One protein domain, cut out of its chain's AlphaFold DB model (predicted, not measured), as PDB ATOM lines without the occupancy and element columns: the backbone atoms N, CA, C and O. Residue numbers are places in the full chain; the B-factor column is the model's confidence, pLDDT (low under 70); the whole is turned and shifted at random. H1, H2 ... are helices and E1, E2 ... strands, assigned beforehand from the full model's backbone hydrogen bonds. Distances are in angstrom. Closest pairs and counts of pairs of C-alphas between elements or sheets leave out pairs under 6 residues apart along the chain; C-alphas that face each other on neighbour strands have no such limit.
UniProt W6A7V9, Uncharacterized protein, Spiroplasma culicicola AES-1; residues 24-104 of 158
ATOM      1  N   TYR A  24     212.486  33.122 -93.524       79.00
ATOM      2  CA  TYR A  24     212.472  33.434 -92.097       79.00
ATOM      3  C   TYR A  24     213.331  32.470 -91.273       79.00
ATOM      4  O   TYR A  24     213.850  32.866 -90.239       79.00
ATOM      5  N   VAL A  25     213.489  31.212 -91.698       74.38
ATOM      6  CA  VAL A  25     214.317  30.203 -91.014       74.38
ATOM      7  C   VAL A  25     215.794  30.353 -91.368       74.38
ATOM      8  O   VAL A  25     216.648  30.204 -90.496       74.38
ATOM      9  N   ARG A  26     216.103  30.688 -92.625       76.81
ATOM     10  CA  ARG A  26     217.488  30.899 -93.080       76.81
ATOM     11  C   ARG A  26     218.173  32.049 -92.362       76.81
ATOM     12  O   ARG A  26     219.372  31.997 -92.133       76.81
ATOM     13  N   GLU A  27     217.420  33.082 -92.004       79.50
ATOM     14  CA  GLU A  27     218.006  34.281 -91.412       79.50
ATOM     15  C   GLU A  27     218.552  34.058 -89.994       79.50
ATOM     16  O   GLU A  27     219.532  34.693 -89.612       79.50
ATOM     17  N   TRP A  28     217.956  33.148 -89.215       78.06
ATOM     18  CA  TRP A  28     218.413  32.864 -87.848       78.06
ATOM     19  C   TRP A  28     219.187  31.548 -87.707       78.06
ATOM     20  O   TRP A  28     219.823  31.342 -86.674       78.06
ATOM     21  N   ILE A  29     219.189  30.688 -88.733       71.94
ATOM     22  CA  ILE A  29     220.090  29.531 -88.845       71.94
ATOM     23  C   ILE A  29     221.136  29.842 -89.927       71.94
ATOM     24  O   ILE A  29     220.977  29.415 -91.073       71.94
ATOM     25  N   PRO A  30     222.205  30.589 -89.602       57.06
ATOM     26  CA  PRO A  30     223.249  30.892 -90.570       57.06
ATOM     27  C   PRO A  30     224.060  29.626 -90.862       57.06
ATOM     28  O   PRO A  30     224.758  29.145 -89.974       57.06
ATOM     29  N   ASP A  31     223.931  29.081 -92.075       55.78
ATOM     30  CA  ASP A  31     224.841  28.128 -92.740       55.78
ATOM     31  C   ASP A  31     225.607  27.153 -91.826       55.78
ATOM     32  O   ASP A  31     226.825  26.993 -91.918       55.78
ATOM     33  N   LYS A  32     224.901  26.461 -90.926       50.25
ATOM     34  CA  LYS A  32     225.508  25.381 -90.151       50.25
ATOM     35  C   LYS A  32     225.283  24.057 -90.860       50.25
ATOM     36  O   LYS A  32     224.180  23.513 -90.847       50.25
ATOM     37  N   GLU A  33     226.371  23.482 -91.369       48.44
ATOM     38  CA  GLU A  33     226.450  22.061 -91.739       48.44
ATOM     39  C   GLU A  33     226.048  21.135 -90.570       48.44
ATOM     40  O   GLU A  33     225.670  19.984 -90.787       48.44
ATOM     41  N   ILE A  34     226.080  21.637 -89.324       49.62
ATOM     42  CA  ILE A  34     225.770  20.879 -88.110       49.62
ATOM     43  C   ILE A  34     224.714  21.608 -87.264       49.62
ATOM     44  O   ILE A  34     224.987  22.612 -86.608       49.62
ATOM     45  N   PHE A  35     223.497  21.063 -87.260       56.31
ATOM     46  CA  PHE A  35     222.351  21.556 -86.490       56.31
ATOM     47  C   PHE A  35     222.298  20.883 -85.107       56.31
ATOM     48  O   PHE A  35     221.931  19.706 -84.997       56.31
ATOM     49  N   TYR A  36     222.632  21.621 -84.042       57.69
ATOM     50  CA  TYR A  36     222.631  21.102 -82.666       57.69
ATOM     51  C   TYR A  36     221.273  21.317 -81.994       57.69
ATOM     52  O   TYR A  36     221.054  22.263 -81.242       57.69
ATOM     53  N   ARG A  37     220.365  20.384 -82.283       57.78
ATOM     54  CA  ARG A  37     218.944  20.333 -81.894       57.78
ATOM     55  C   ARG A  37     218.587  20.936 -80.523       57.78
ATOM     56  O   ARG A  37     217.647  21.719 -80.456       57.78
ATOM     57  N   ASP A  38     219.337  20.624 -79.468       57.50
ATOM     58  CA  ASP A  38     219.004  21.011 -78.084       57.50
ATOM     59  C   ASP A  38     219.462  22.430 -77.706       57.50
ATOM     60  O   ASP A  38     219.249  22.885 -76.586       57.50
ATOM     61  N   GLN A  39     220.108  23.145 -78.628       67.06
ATOM     62  CA  GLN A  39     220.654  24.489 -78.406       67.06
ATOM     63  C   GLN A  39     220.128  25.509 -79.425       67.06
ATOM     64  O   GLN A  39     220.303  26.713 -79.254       67.06
ATOM     65  N   GLU A  40     219.434  25.050 -80.468       70.12
ATOM     66  CA  GLU A  40     218.959  25.891 -81.574       70.12
ATOM     67  C   GLU A  40     217.827  26.843 -81.173       70.12
ATOM     68  O   GLU A  40     217.740  27.955 -81.689       70.12
ATOM     69  N   TYR A  41     217.024  26.484 -80.166       75.31
ATOM     70  CA  TYR A  41     216.010  27.396 -79.629       75.31
ATOM     71  C   TYR A  41     216.652  28.619 -78.958       75.31
ATOM     72  O   TYR A  41     216.092  29.710 -79.011       75.31
ATOM     73  N   ILE A  42     217.855  28.468 -78.387       79.06
ATOM     74  CA  ILE A  42     218.610  29.568 -77.774       79.06
ATOM     75  C   ILE A  42     219.088  30.538 -78.855       79.06
ATOM     76  O   ILE A  42     219.048  31.748 -78.644       79.06
ATOM     77  N   TYR A  43     219.520  30.030 -80.014       81.38
ATOM     78  CA  TYR A  43     219.908  30.880 -81.141       81.38
ATOM     79  C   TYR A  43     218.713  31.658 -81.684       81.38
ATOM     80  O   TYR A  43     218.827  32.868 -81.867       81.38
ATOM     81  N   PHE A  44     217.562  31.001 -81.847       84.50
ATOM     82  CA  PHE A  44     216.335  31.687 -82.246       84.50
ATOM     83  C   PHE A  44     215.927  32.772 -81.244       84.50
ATOM     84  O   PHE A  44     215.630  33.897 -81.643       84.50
ATOM     85  N   ILE A  45     215.955  32.460 -79.942       85.56
ATOM     86  CA  ILE A  45     215.632  33.429 -78.892       85.56
ATOM     87  C   ILE A  45     216.556  34.641 -78.994       85.56
ATOM     88  O   ILE A  45     216.078  35.752 -79.201       85.56
ATOM     89  N   LYS A  46     217.874  34.420 -78.964       86.94
ATOM     90  CA  LYS A  46     218.866  35.500 -79.056       86.94
ATOM     91  C   LYS A  46     218.723  36.322 -80.332       86.94
ATOM     92  O   LYS A  46     218.905  37.533 -80.284       86.94
ATOM     93  N   PHE A  47     218.397  35.688 -81.456       88.62
ATOM     94  CA  PHE A  47     218.144  36.386 -82.714       88.62
ATOM     95  C   PHE A  47     216.984  37.378 -82.578       88.62
ATOM     96  O   PHE A  47     217.136  38.548 -82.928       88.62
ATOM     97  N   ILE A  48     215.851  36.949 -82.020       87.44
ATOM     98  CA  ILE A  48     214.689  37.823 -81.814       87.44
ATOM     99  C   ILE A  48     214.997  38.923 -80.789       87.44
ATOM    100  O   ILE A  48     214.652  40.083 -81.024       87.44
ATOM    101  N   GLU A  49     215.694  38.597 -79.697       88.69
ATOM    102  CA  GLU A  49     216.106  39.581 -78.686       88.69
ATOM    103  C   GLU A  49     217.028  40.656 -79.281       88.69
ATOM    104  O   GLU A  49     216.868  41.844 -79.006       88.69
ATOM    105  N   GLN A  50     217.969  40.269 -80.143       88.88
ATOM    106  CA  GLN A  50     218.886  41.201 -80.802       88.88
ATOM    107  C   GLN A  50     218.198  42.034 -81.882       88.88
ATOM    108  O   GLN A  50     218.423  43.242 -81.955       88.88
ATOM    109  N   LYS A  51     217.363  41.405 -82.717       88.44
ATOM    110  CA  LYS A  51     216.719  42.060 -83.862       88.44
ATOM    111  C   LYS A  51     215.595  43.003 -83.439       88.44
ATOM    112  O   LYS A  51     215.435  44.063 -84.038       88.44
ATOM    113  N   TYR A  52     214.838  42.633 -82.408       86.25
ATOM    114  CA  TYR A  52     213.642  43.366 -81.992       86.25
ATOM    115  C   TYR A  52     213.722  43.931 -80.574       86.25
ATOM    116  O   TYR A  52     212.824  44.665 -80.184       86.25
ATOM    117  N   GLY A  53     214.752  43.633 -79.780       83.62
ATOM    118  CA  GLY A  53     214.890  44.186 -78.426       83.62
ATOM    119  C   GLY A  53     213.850  43.683 -77.419       83.62
ATOM    120  O   GLY A  53     213.692  44.292 -76.362       83.62
ATOM    121  N   VAL A  54     213.124  42.613 -77.742       84.19
ATOM    122  CA  VAL A  54     212.189  41.935 -76.829       84.19
ATOM    123  C   VAL A  54     212.942  40.933 -75.961       84.19
ATOM    124  O   VAL A  54     214.022  40.509 -76.347       84.19
ATOM    125  N   GLY A  55     212.412  40.573 -74.794       82.81
ATOM    126  CA  GLY A  55     213.015  39.590 -73.895       82.81
ATOM    127  C   GLY A  55     212.280  38.261 -73.967       82.81
ATOM    128  O   GLY A  55     211.111  38.217 -74.362       82.81
ATOM    129  N   PHE A  56     212.944  37.177 -73.574       83.38
ATOM    130  CA  PHE A  56     212.301  35.873 -73.454       83.38
ATOM    131  C   PHE A  56     212.398  35.298 -72.041       83.38
ATOM    132  O   PHE A  56     213.482  35.020 -71.528       83.38
ATOM    133  N   ASN A  57     211.240  35.033 -71.440       79.81
ATOM    134  CA  ASN A  57     211.141  34.382 -70.146       79.81
ATOM    135  C   ASN A  57     211.206  32.858 -70.321       79.81
ATOM    136  O   ASN A  57     210.241  32.229 -70.763       79.81
ATOM    137  N   GLN A  58     212.346  32.261 -69.971       77.75
ATOM    138  CA  GLN A  58     212.581  30.819 -70.124       77.75
ATOM    139  C   GLN A  58     211.787  29.955 -69.135       77.75
ATOM    140  O   GLN A  58     211.513  28.796 -69.437       77.75
ATOM    141  N   GLU A  59     211.401  30.493 -67.976       74.94
ATOM    142  CA  GLU A  59     210.599  29.763 -66.986       74.94
ATOM    143  C   GLU A  59     209.147  29.629 -67.458       74.94
ATOM    144  O   GLU A  59     208.546  28.557 -67.384       74.94
ATOM    145  N   LEU A  60     208.594  30.719 -67.994       71.12
ATOM    146  CA  LEU A  60     207.201  30.815 -68.430       71.12
ATOM    147  C   LEU A  60     206.999  30.514 -69.920       71.12
ATOM    148  O   LEU A  60     205.858  30.358 -70.361       71.12
ATOM    149  N   TRP A  61     208.083  30.419 -70.693       69.38
ATOM    150  CA  TRP A  61     208.069  30.189 -72.141       69.38
ATOM    151  C   TRP A  61     207.266  31.246 -72.924       69.38
ATOM    152  O   TRP A  61     206.496  30.924 -73.841       69.38
ATOM    153  N   ILE A  62     207.447  32.519 -72.558       72.44
ATOM    154  CA  ILE A  62     206.757  33.678 -73.151       72.44
ATOM    155  C   ILE A  62     207.731  34.800 -73.520       72.44
ATOM    156  O   ILE A  62     208.788  34.952 -72.915       72.44
ATOM    157  N   TRP A  63     207.335  35.613 -74.499       80.00
ATOM    158  CA  TRP A  63     208.008  36.868 -74.836       80.00
ATOM    159  C   TRP A  63     207.546  37.989 -73.906       80.00
ATOM    160  O   TRP A  63     206.350  38.102 -73.628       80.00
ATOM    161  N   GLU A  64     208.477  38.823 -73.456       78.50
ATOM    162  CA  GLU A  64     208.222  39.908 -72.509       78.50
ATOM    163  C   GLU A  64     208.863  41.232 -72.939       78.50
ATOM    164  O   GLU A  64     209.844  41.285 -73.690       78.50
ATOM    165  N   SER A  65     208.269  42.325 -72.468       77.94
ATOM    166  CA  SER A  65     208.790  43.673 -72.665       77.94
ATOM    167  C   SER A  65     210.126  43.853 -71.956       77.94
ATOM    168  O   SER A  65     210.314  43.395 -70.831       77.94
ATOM    169  N   THR A  66     211.040  44.580 -72.592       80.94
ATOM    170  CA  THR A  66     212.297  45.015 -71.975       80.94
ATOM    171  C   THR A  66     212.304  46.529 -71.808       80.94
ATOM    172  O   THR A  66     211.476  47.243 -72.371       80.94
ATOM    173  N   VAL A  67     213.308  47.047 -71.098       77.88
ATOM    174  CA  VAL A  67     213.568  48.495 -71.018       77.88
ATOM    175  C   VAL A  67     213.822  49.110 -72.406       77.88
ATOM    176  O   VAL A  67     213.567  50.291 -72.611       77.88
ATOM    177  N   LYS A  68     214.334  48.322 -73.364       73.12
ATOM    178  CA  LYS A  68     214.662  48.787 -74.720       73.12
ATOM    179  C   LYS A  68     213.471  48.739 -75.666       73.12
ATOM    180  O   LYS A  68     213.390  49.574 -76.562       73.12
ATOM    181  N   ASN A  69     212.588  47.759 -75.501       73.06
ATOM    182  CA  ASN A  69     211.391  47.646 -76.317       73.06
ATOM    183  C   ASN A  69     210.236  47.078 -75.498       73.06
ATOM    184  O   ASN A  69     210.268  45.929 -75.047       73.06
ATOM    185  N   ASP A  70     209.205  47.899 -75.337       75.62
ATOM    186  CA  ASP A  70     207.941  47.467 -74.774       75.62
ATOM    187  C   ASP A  70     207.095  46.854 -75.892       75.62
ATOM    188  O   ASP A  70     206.665  47.556 -76.809       75.62
ATOM    189  N   ILE A  71     206.839  45.542 -75.821       68.31
ATOM    190  CA  ILE A  71     206.088  44.817 -76.857       68.31
ATOM    191  C   ILE A  71     204.705  45.455 -77.056       68.31
ATOM    192  O   ILE A  71     204.195  45.504 -78.173       68.31
ATOM    193  N   ILE A  72     204.120  46.010 -75.990       62.66
ATOM    194  CA  ILE A  72     202.814  46.681 -76.017       62.66
ATOM    195  C   ILE A  72     202.847  47.973 -76.848       62.66
ATOM    196  O   ILE A  72     201.850  48.322 -77.479       62.66
ATOM    197  N   GLN A  73     203.981  48.673 -76.877       70.44
ATOM    198  CA  GLN A  73     204.153  49.938 -77.602       70.44
ATOM    199  C   GLN A  73     204.765  49.745 -78.995       70.44
ATOM    200  O   GLN A  73     204.957  50.710 -79.738       70.44
ATOM    201  N   MET A  74     205.072  48.502 -79.367       75.62
ATOM    202  CA  MET A  74     205.707  48.192 -80.634       75.62
ATOM    203  C   MET A  74     204.748  48.411 -81.809       75.62
ATOM    204  O   MET A  74     203.544  48.163 -81.732       75.62
ATOM    205  N   GLN A  75     205.291  48.850 -82.946       74.44
ATOM    206  CA  GLN A  75     204.505  49.000 -84.167       74.44
ATOM    207  C   GLN A  75     203.902  47.655 -84.595       74.44
ATOM    208  O   GLN A  75     204.603  46.648 -84.679       74.44
ATOM    209  N   GLU A  76     202.621  47.657 -84.979       72.62
ATOM    210  CA  GLU A  76     201.885  46.454 -85.403       72.62
ATOM    211  C   GLU A  76     202.616  45.662 -86.504       72.62
ATOM    212  O   GLU A  76     202.584  44.432 -86.525       72.62
ATOM    213  N   LYS A  77     203.314  46.360 -87.411       76.12
ATOM    214  CA  LYS A  77     204.119  45.734 -88.467       76.12
ATOM    215  C   LYS A  77     205.249  44.867 -87.898       76.12
ATOM    216  O   LYS A  77     205.428  43.754 -88.382       76.12
ATOM    217  N   LEU A  78     205.963  45.349 -86.880       77.81
ATOM    218  CA  LEU A  78     207.061  44.620 -86.237       77.81
ATOM    219  C   LEU A  78     206.535  43.410 -85.460       77.81
ATOM    220  O   LEU A  78     207.110  42.333 -85.545       77.81
ATOM    221  N   ILE A  79     205.386  43.551 -84.795       73.56
ATOM    222  CA  ILE A  79     204.726  42.439 -84.097       73.56
ATOM    223  C   ILE A  79     204.342  41.331 -85.085       73.56
ATOM    224  O   ILE A  79     204.634  40.158 -84.857       73.56
ATOM    225  N   LYS A  80     203.724  41.693 -86.220       77.69
ATOM    226  CA  LYS A  80     203.402  40.733 -87.290       77.69
ATOM    227  C   LYS A  80     204.649  40.033 -87.815       77.69
ATOM    228  O   LYS A  80     204.584  38.858 -88.159       77.69
ATOM    229  N   GLU A  81     205.762  40.746 -87.894       82.50
ATOM    230  CA  GLU A  81     207.036  40.199 -88.339       82.50
ATOM    231  C   GLU A  81     207.603  39.190 -87.332       82.50
ATOM    232  O   GLU A  81     207.889  38.058 -87.715       82.50
ATOM    233  N   ILE A  82     207.648  39.534 -86.039       83.81
ATOM    234  CA  ILE A  82     208.048  38.625 -84.950       83.81
ATOM    235  C   ILE A  82     207.187  37.355 -84.960       83.81
ATOM    236  O   ILE A  82     207.720  36.245 -84.918       83.81
ATOM    237  N   ASN A  83     205.863  37.493 -85.097       80.44
ATOM    238  CA  ASN A  83     204.954  36.347 -85.176       80.44
ATOM    239  C   ASN A  83     205.248  35.453 -86.388       80.44
ATOM    240  O   ASN A  83     205.172  34.232 -86.263       80.44
ATOM    241  N   ARG A  84     205.644  36.018 -87.539       83.19
ATOM    242  CA  ARG A  84     206.070  35.219 -88.703       83.19
ATOM    243  C   ARG A  84     207.342  34.428 -88.417       83.19
ATOM    244  O   ARG A  84     207.384  33.253 -88.773       83.19
ATOM    245  N   TYR A  85     208.340  35.011 -87.748       85.31
ATOM    246  CA  TYR A  85     209.533  34.258 -87.335       85.31
ATOM    247  C   TYR A  85     209.179  33.124 -86.373       85.31
ATOM    248  O   TYR A  85     209.638  32.000 -86.564       85.31
ATOM    249  N   ILE A  86     208.333  33.396 -85.376       82.12
ATOM    250  CA  ILE A  86     207.887  32.396 -84.396       82.12
ATOM    251  C   ILE A  86     207.122  31.260 -85.081       82.12
ATOM    252  O   ILE A  86     207.368  30.089 -84.791       82.12
ATOM    253  N   ASP A  87     206.217  31.577 -86.007       80.69
ATOM    254  CA  ASP A  87     205.460  30.574 -86.756       80.69
ATOM    255  C   ASP A  87     206.370  29.748 -87.669       80.69
ATOM    256  O   ASP A  87     206.249  28.523 -87.716       80.69
ATOM    257  N   SER A  88     207.328  30.388 -88.336       80.69
ATOM    258  CA  SER A  88     208.305  29.709 -89.193       80.69
ATOM    259  C   SER A  88     209.207  28.775 -88.380       80.69
ATOM    260  O   SER A  88     209.399  27.619 -88.760       80.69
ATOM    261  N   TYR A  89     209.669  29.225 -87.208       79.19
ATOM    262  CA  TYR A  89     210.385  28.407 -86.225       79.19
ATOM    263  C   TYR A  89     209.537  27.212 -85.768       79.19
ATOM    264  O   TYR A  89     209.961  26.062 -85.884       79.19
ATOM    265  N   ASN A  90     208.304  27.456 -85.320       75.69
ATOM    266  CA  ASN A  90     207.407  26.411 -84.828       75.69
ATOM    267  C   ASN A  90     207.079  25.379 -85.921       75.69
ATOM    268  O   ASN A  90     207.021  24.182 -85.637       75.69
ATOM    269  N   ASN A  91     206.905  25.813 -87.171       76.69
ATOM    270  CA  ASN A  91     206.673  24.939 -88.323       76.69
ATOM    271  C   ASN A  91     207.911  24.108 -88.680       76.69
ATOM    272  O   ASN A  91     207.793  22.920 -88.991       76.69
ATOM    273  N   PHE A  92     209.096  24.717 -88.634       74.38
ATOM    274  CA  PHE A  92     210.367  24.034 -88.863       74.38
ATOM    275  C   PHE A  92     210.621  22.947 -87.808       74.38
ATOM    276  O   PHE A  92     210.977  21.817 -88.151       74.38
ATOM    277  N   VAL A  93     210.344  23.258 -86.542       69.69
ATOM    278  CA  VAL A  93     210.442  22.331 -85.409       69.69
ATOM    279  C   VAL A  93     209.391  21.221 -85.477       69.69
ATOM    280  O   VAL A  93     209.719  20.055 -85.257       69.69
ATOM    281  N   ALA A  94     208.133  21.546 -85.797       65.38
ATOM    282  CA  ALA A  94     207.037  20.574 -85.838       65.38
ATOM    283  C   ALA A  94     207.280  19.457 -86.866       65.38
ATOM    284  O   ALA A  94     206.934  18.306 -86.618       65.38
ATOM    285  N   LYS A  95     207.940  19.772 -87.987       65.88
ATOM    286  CA  LYS A  95     208.351  18.790 -89.007       65.88
ATOM    287  C   LYS A  95     209.480  17.856 -88.547       65.88
ATOM    288  O   LYS A  95     209.753  16.871 -89.228       65.88
ATOM    289  N   LYS A  96     210.153  18.157 -87.430       62.81
ATOM    290  CA  LYS A  96     211.245  17.357 -86.849       62.81
ATOM    291  C   LYS A  96     210.838  16.620 -85.562       62.81
ATOM    292  O   LYS A  96     211.724  16.302 -84.777       62.81
ATOM    293  N   GLU A  97     209.530  16.376 -85.381       45.69
ATOM    294  CA  GLU A  97     208.868  15.561 -84.340       45.69
ATOM    295  C   GLU A  97     209.753  15.223 -83.127       45.69
ATOM    296  O   GLU A  97     210.523  14.270 -83.184       45.69
ATOM    297  N   THR A  98     209.613  16.009 -82.042       44.00
ATOM    298  CA  THR A  98     209.648  15.629 -80.597       44.00
ATOM    299  C   THR A  98     210.442  16.530 -79.641       44.00
ATOM    300  O   THR A  98     210.215  16.421 -78.442       44.00
ATOM    301  N   LEU A  99     211.322  17.437 -80.081       46.69
ATOM    302  CA  LEU A  99     212.407  17.889 -79.177       46.69
ATOM    303  C   LEU A  99     212.618  19.397 -78.996       46.69
ATOM    304  O   LEU A  99     213.547  19.767 -78.286       46.69
ATOM    305  N   MET A 100     211.790  20.279 -79.573       46.00
ATOM    306  CA  MET A 100     211.907  21.715 -79.275       46.00
ATOM    307  C   MET A 100     210.561  22.321 -78.845       46.00
ATOM    308  O   MET A 100     209.532  22.075 -79.484       46.00
ATOM    309  N   PRO A 101     210.544  23.085 -77.745       45.78
ATOM    310  CA  PRO A 101     209.334  23.693 -77.203       45.78
ATOM    311  C   PRO A 101     208.749  24.721 -78.170       45.78
ATOM    312  O   PRO A 101     209.455  25.553 -78.748       45.78
ATOM    313  N   LYS A 102     207.426  24.648 -78.343       50.09
ATOM    314  CA  LYS A 102     206.673  25.632 -79.118       50.09
ATOM    315  C   LYS A 102     206.690  26.958 -78.376       50.09
ATOM    316  O   LYS A 102     206.286  27.027 -77.217       50.09
ATOM    317  N   LEU A 103     207.079  28.014 -79.072       55.47
ATOM    318  CA  LEU A 103     206.948  29.366 -78.552       55.47
ATOM    319  C   LEU A 103     205.481  29.767 -78.683       55.47
ATOM    320  O   LEU A 103     204.890  29.675 -79.764       55.47
ATOM    321  N   THR A 104     204.856  30.091 -77.552       51.34
ATOM    322  CA  THR A 104     203.405  30.274 -77.496       51.34
ATOM    323  C   THR A 104     202.959  31.502 -78.296       51.34
ATOM    324  O   THR A 104     203.475  32.599 -78.114       51.34
TER     325      THR A 104
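What this domain is: This is residues 24 to 104 of the 158 residues of an uncharacterized protein of Spiroplasma culicicola AES-1 (UniProt W6A7V9). Two nearly antiparallel helices, H1 and H2, lie side by side with a light contact between them, and a small hairpin of two short strands, E1 and E2, sits on one side of the pair, nearer to H1. Residues 24 to 29 lie on the other side of the helix pair, residues 30 to 36 stick out, and after H2 the last residues fold back. The printed part has 81 residues, with named elements in the order H1, E1, E2, H2; the sheet order is E1 - E2, antiparallel. The class is mostly helix, though under half of the residues, 38 of the 81, are in named elements. The whole is compact, with a radius of gyration of the C-alphas of 12.8 A and spans of 37 by 26 by 17 A.

Where its parts are: Begin at C-alpha 24, at (212.472, 33.434, -92.097); residues 24 to 39 hold no named element. Find C-alpha 40 at (218.959, 25.891, -81.574), where H1, residues 40 to 52, begins and runs 18.3 A. Next come E1, residues 55 to 57, 6.7 A long, and E2, residues 62 to 64, 6.4 A long. Then find C-alpha 76 at (201.885, 46.454, -85.403); from there H2, residues 76 to 94, runs 26.4 A to C-alpha 94 at (207.037, 20.574, -85.838).

How they stand to each other: Look first at H1 and H2, which touch with 4 pairs of C-alphas within 8 A; their closest C-alphas are those of Ile 48 and Ile 82, 7.4 A apart. Their lines stand at a shallow tilt of 8 degrees, and they run opposite ways. In both helices each O i to N i+4 pair is within hydrogen-bond range. From H1, look to E1: their closest C-alphas are those of Glu 49 and Gly 55, 5.7 A apart. E1 and E2 form a hairpin of antiparallel neighbours, with 140 degrees between their directions. Within hydrogen-bond range you find N 55 and O 64 at 2.9 A, and N 57 and O 62 at 2.9 A. H1 and E2 are apart, and so are E1 and H2.

The domain as a whole: The two C-alphas farthest apart are those of Glu 33 and Gln 73, 38.4 A, and Glu 33 is in the stretch 30 to 36 that stands free. The printed part has no cut. The links H1 to E1 and E1 to E2 are tight, and the link E2 to H2, with 11 residues, is long. In the B-factor column the mean pLDDT of the printed part is 72.2; look for values under 70 at residues 30 to 39, 61, 71 to 72 and 93 to 104.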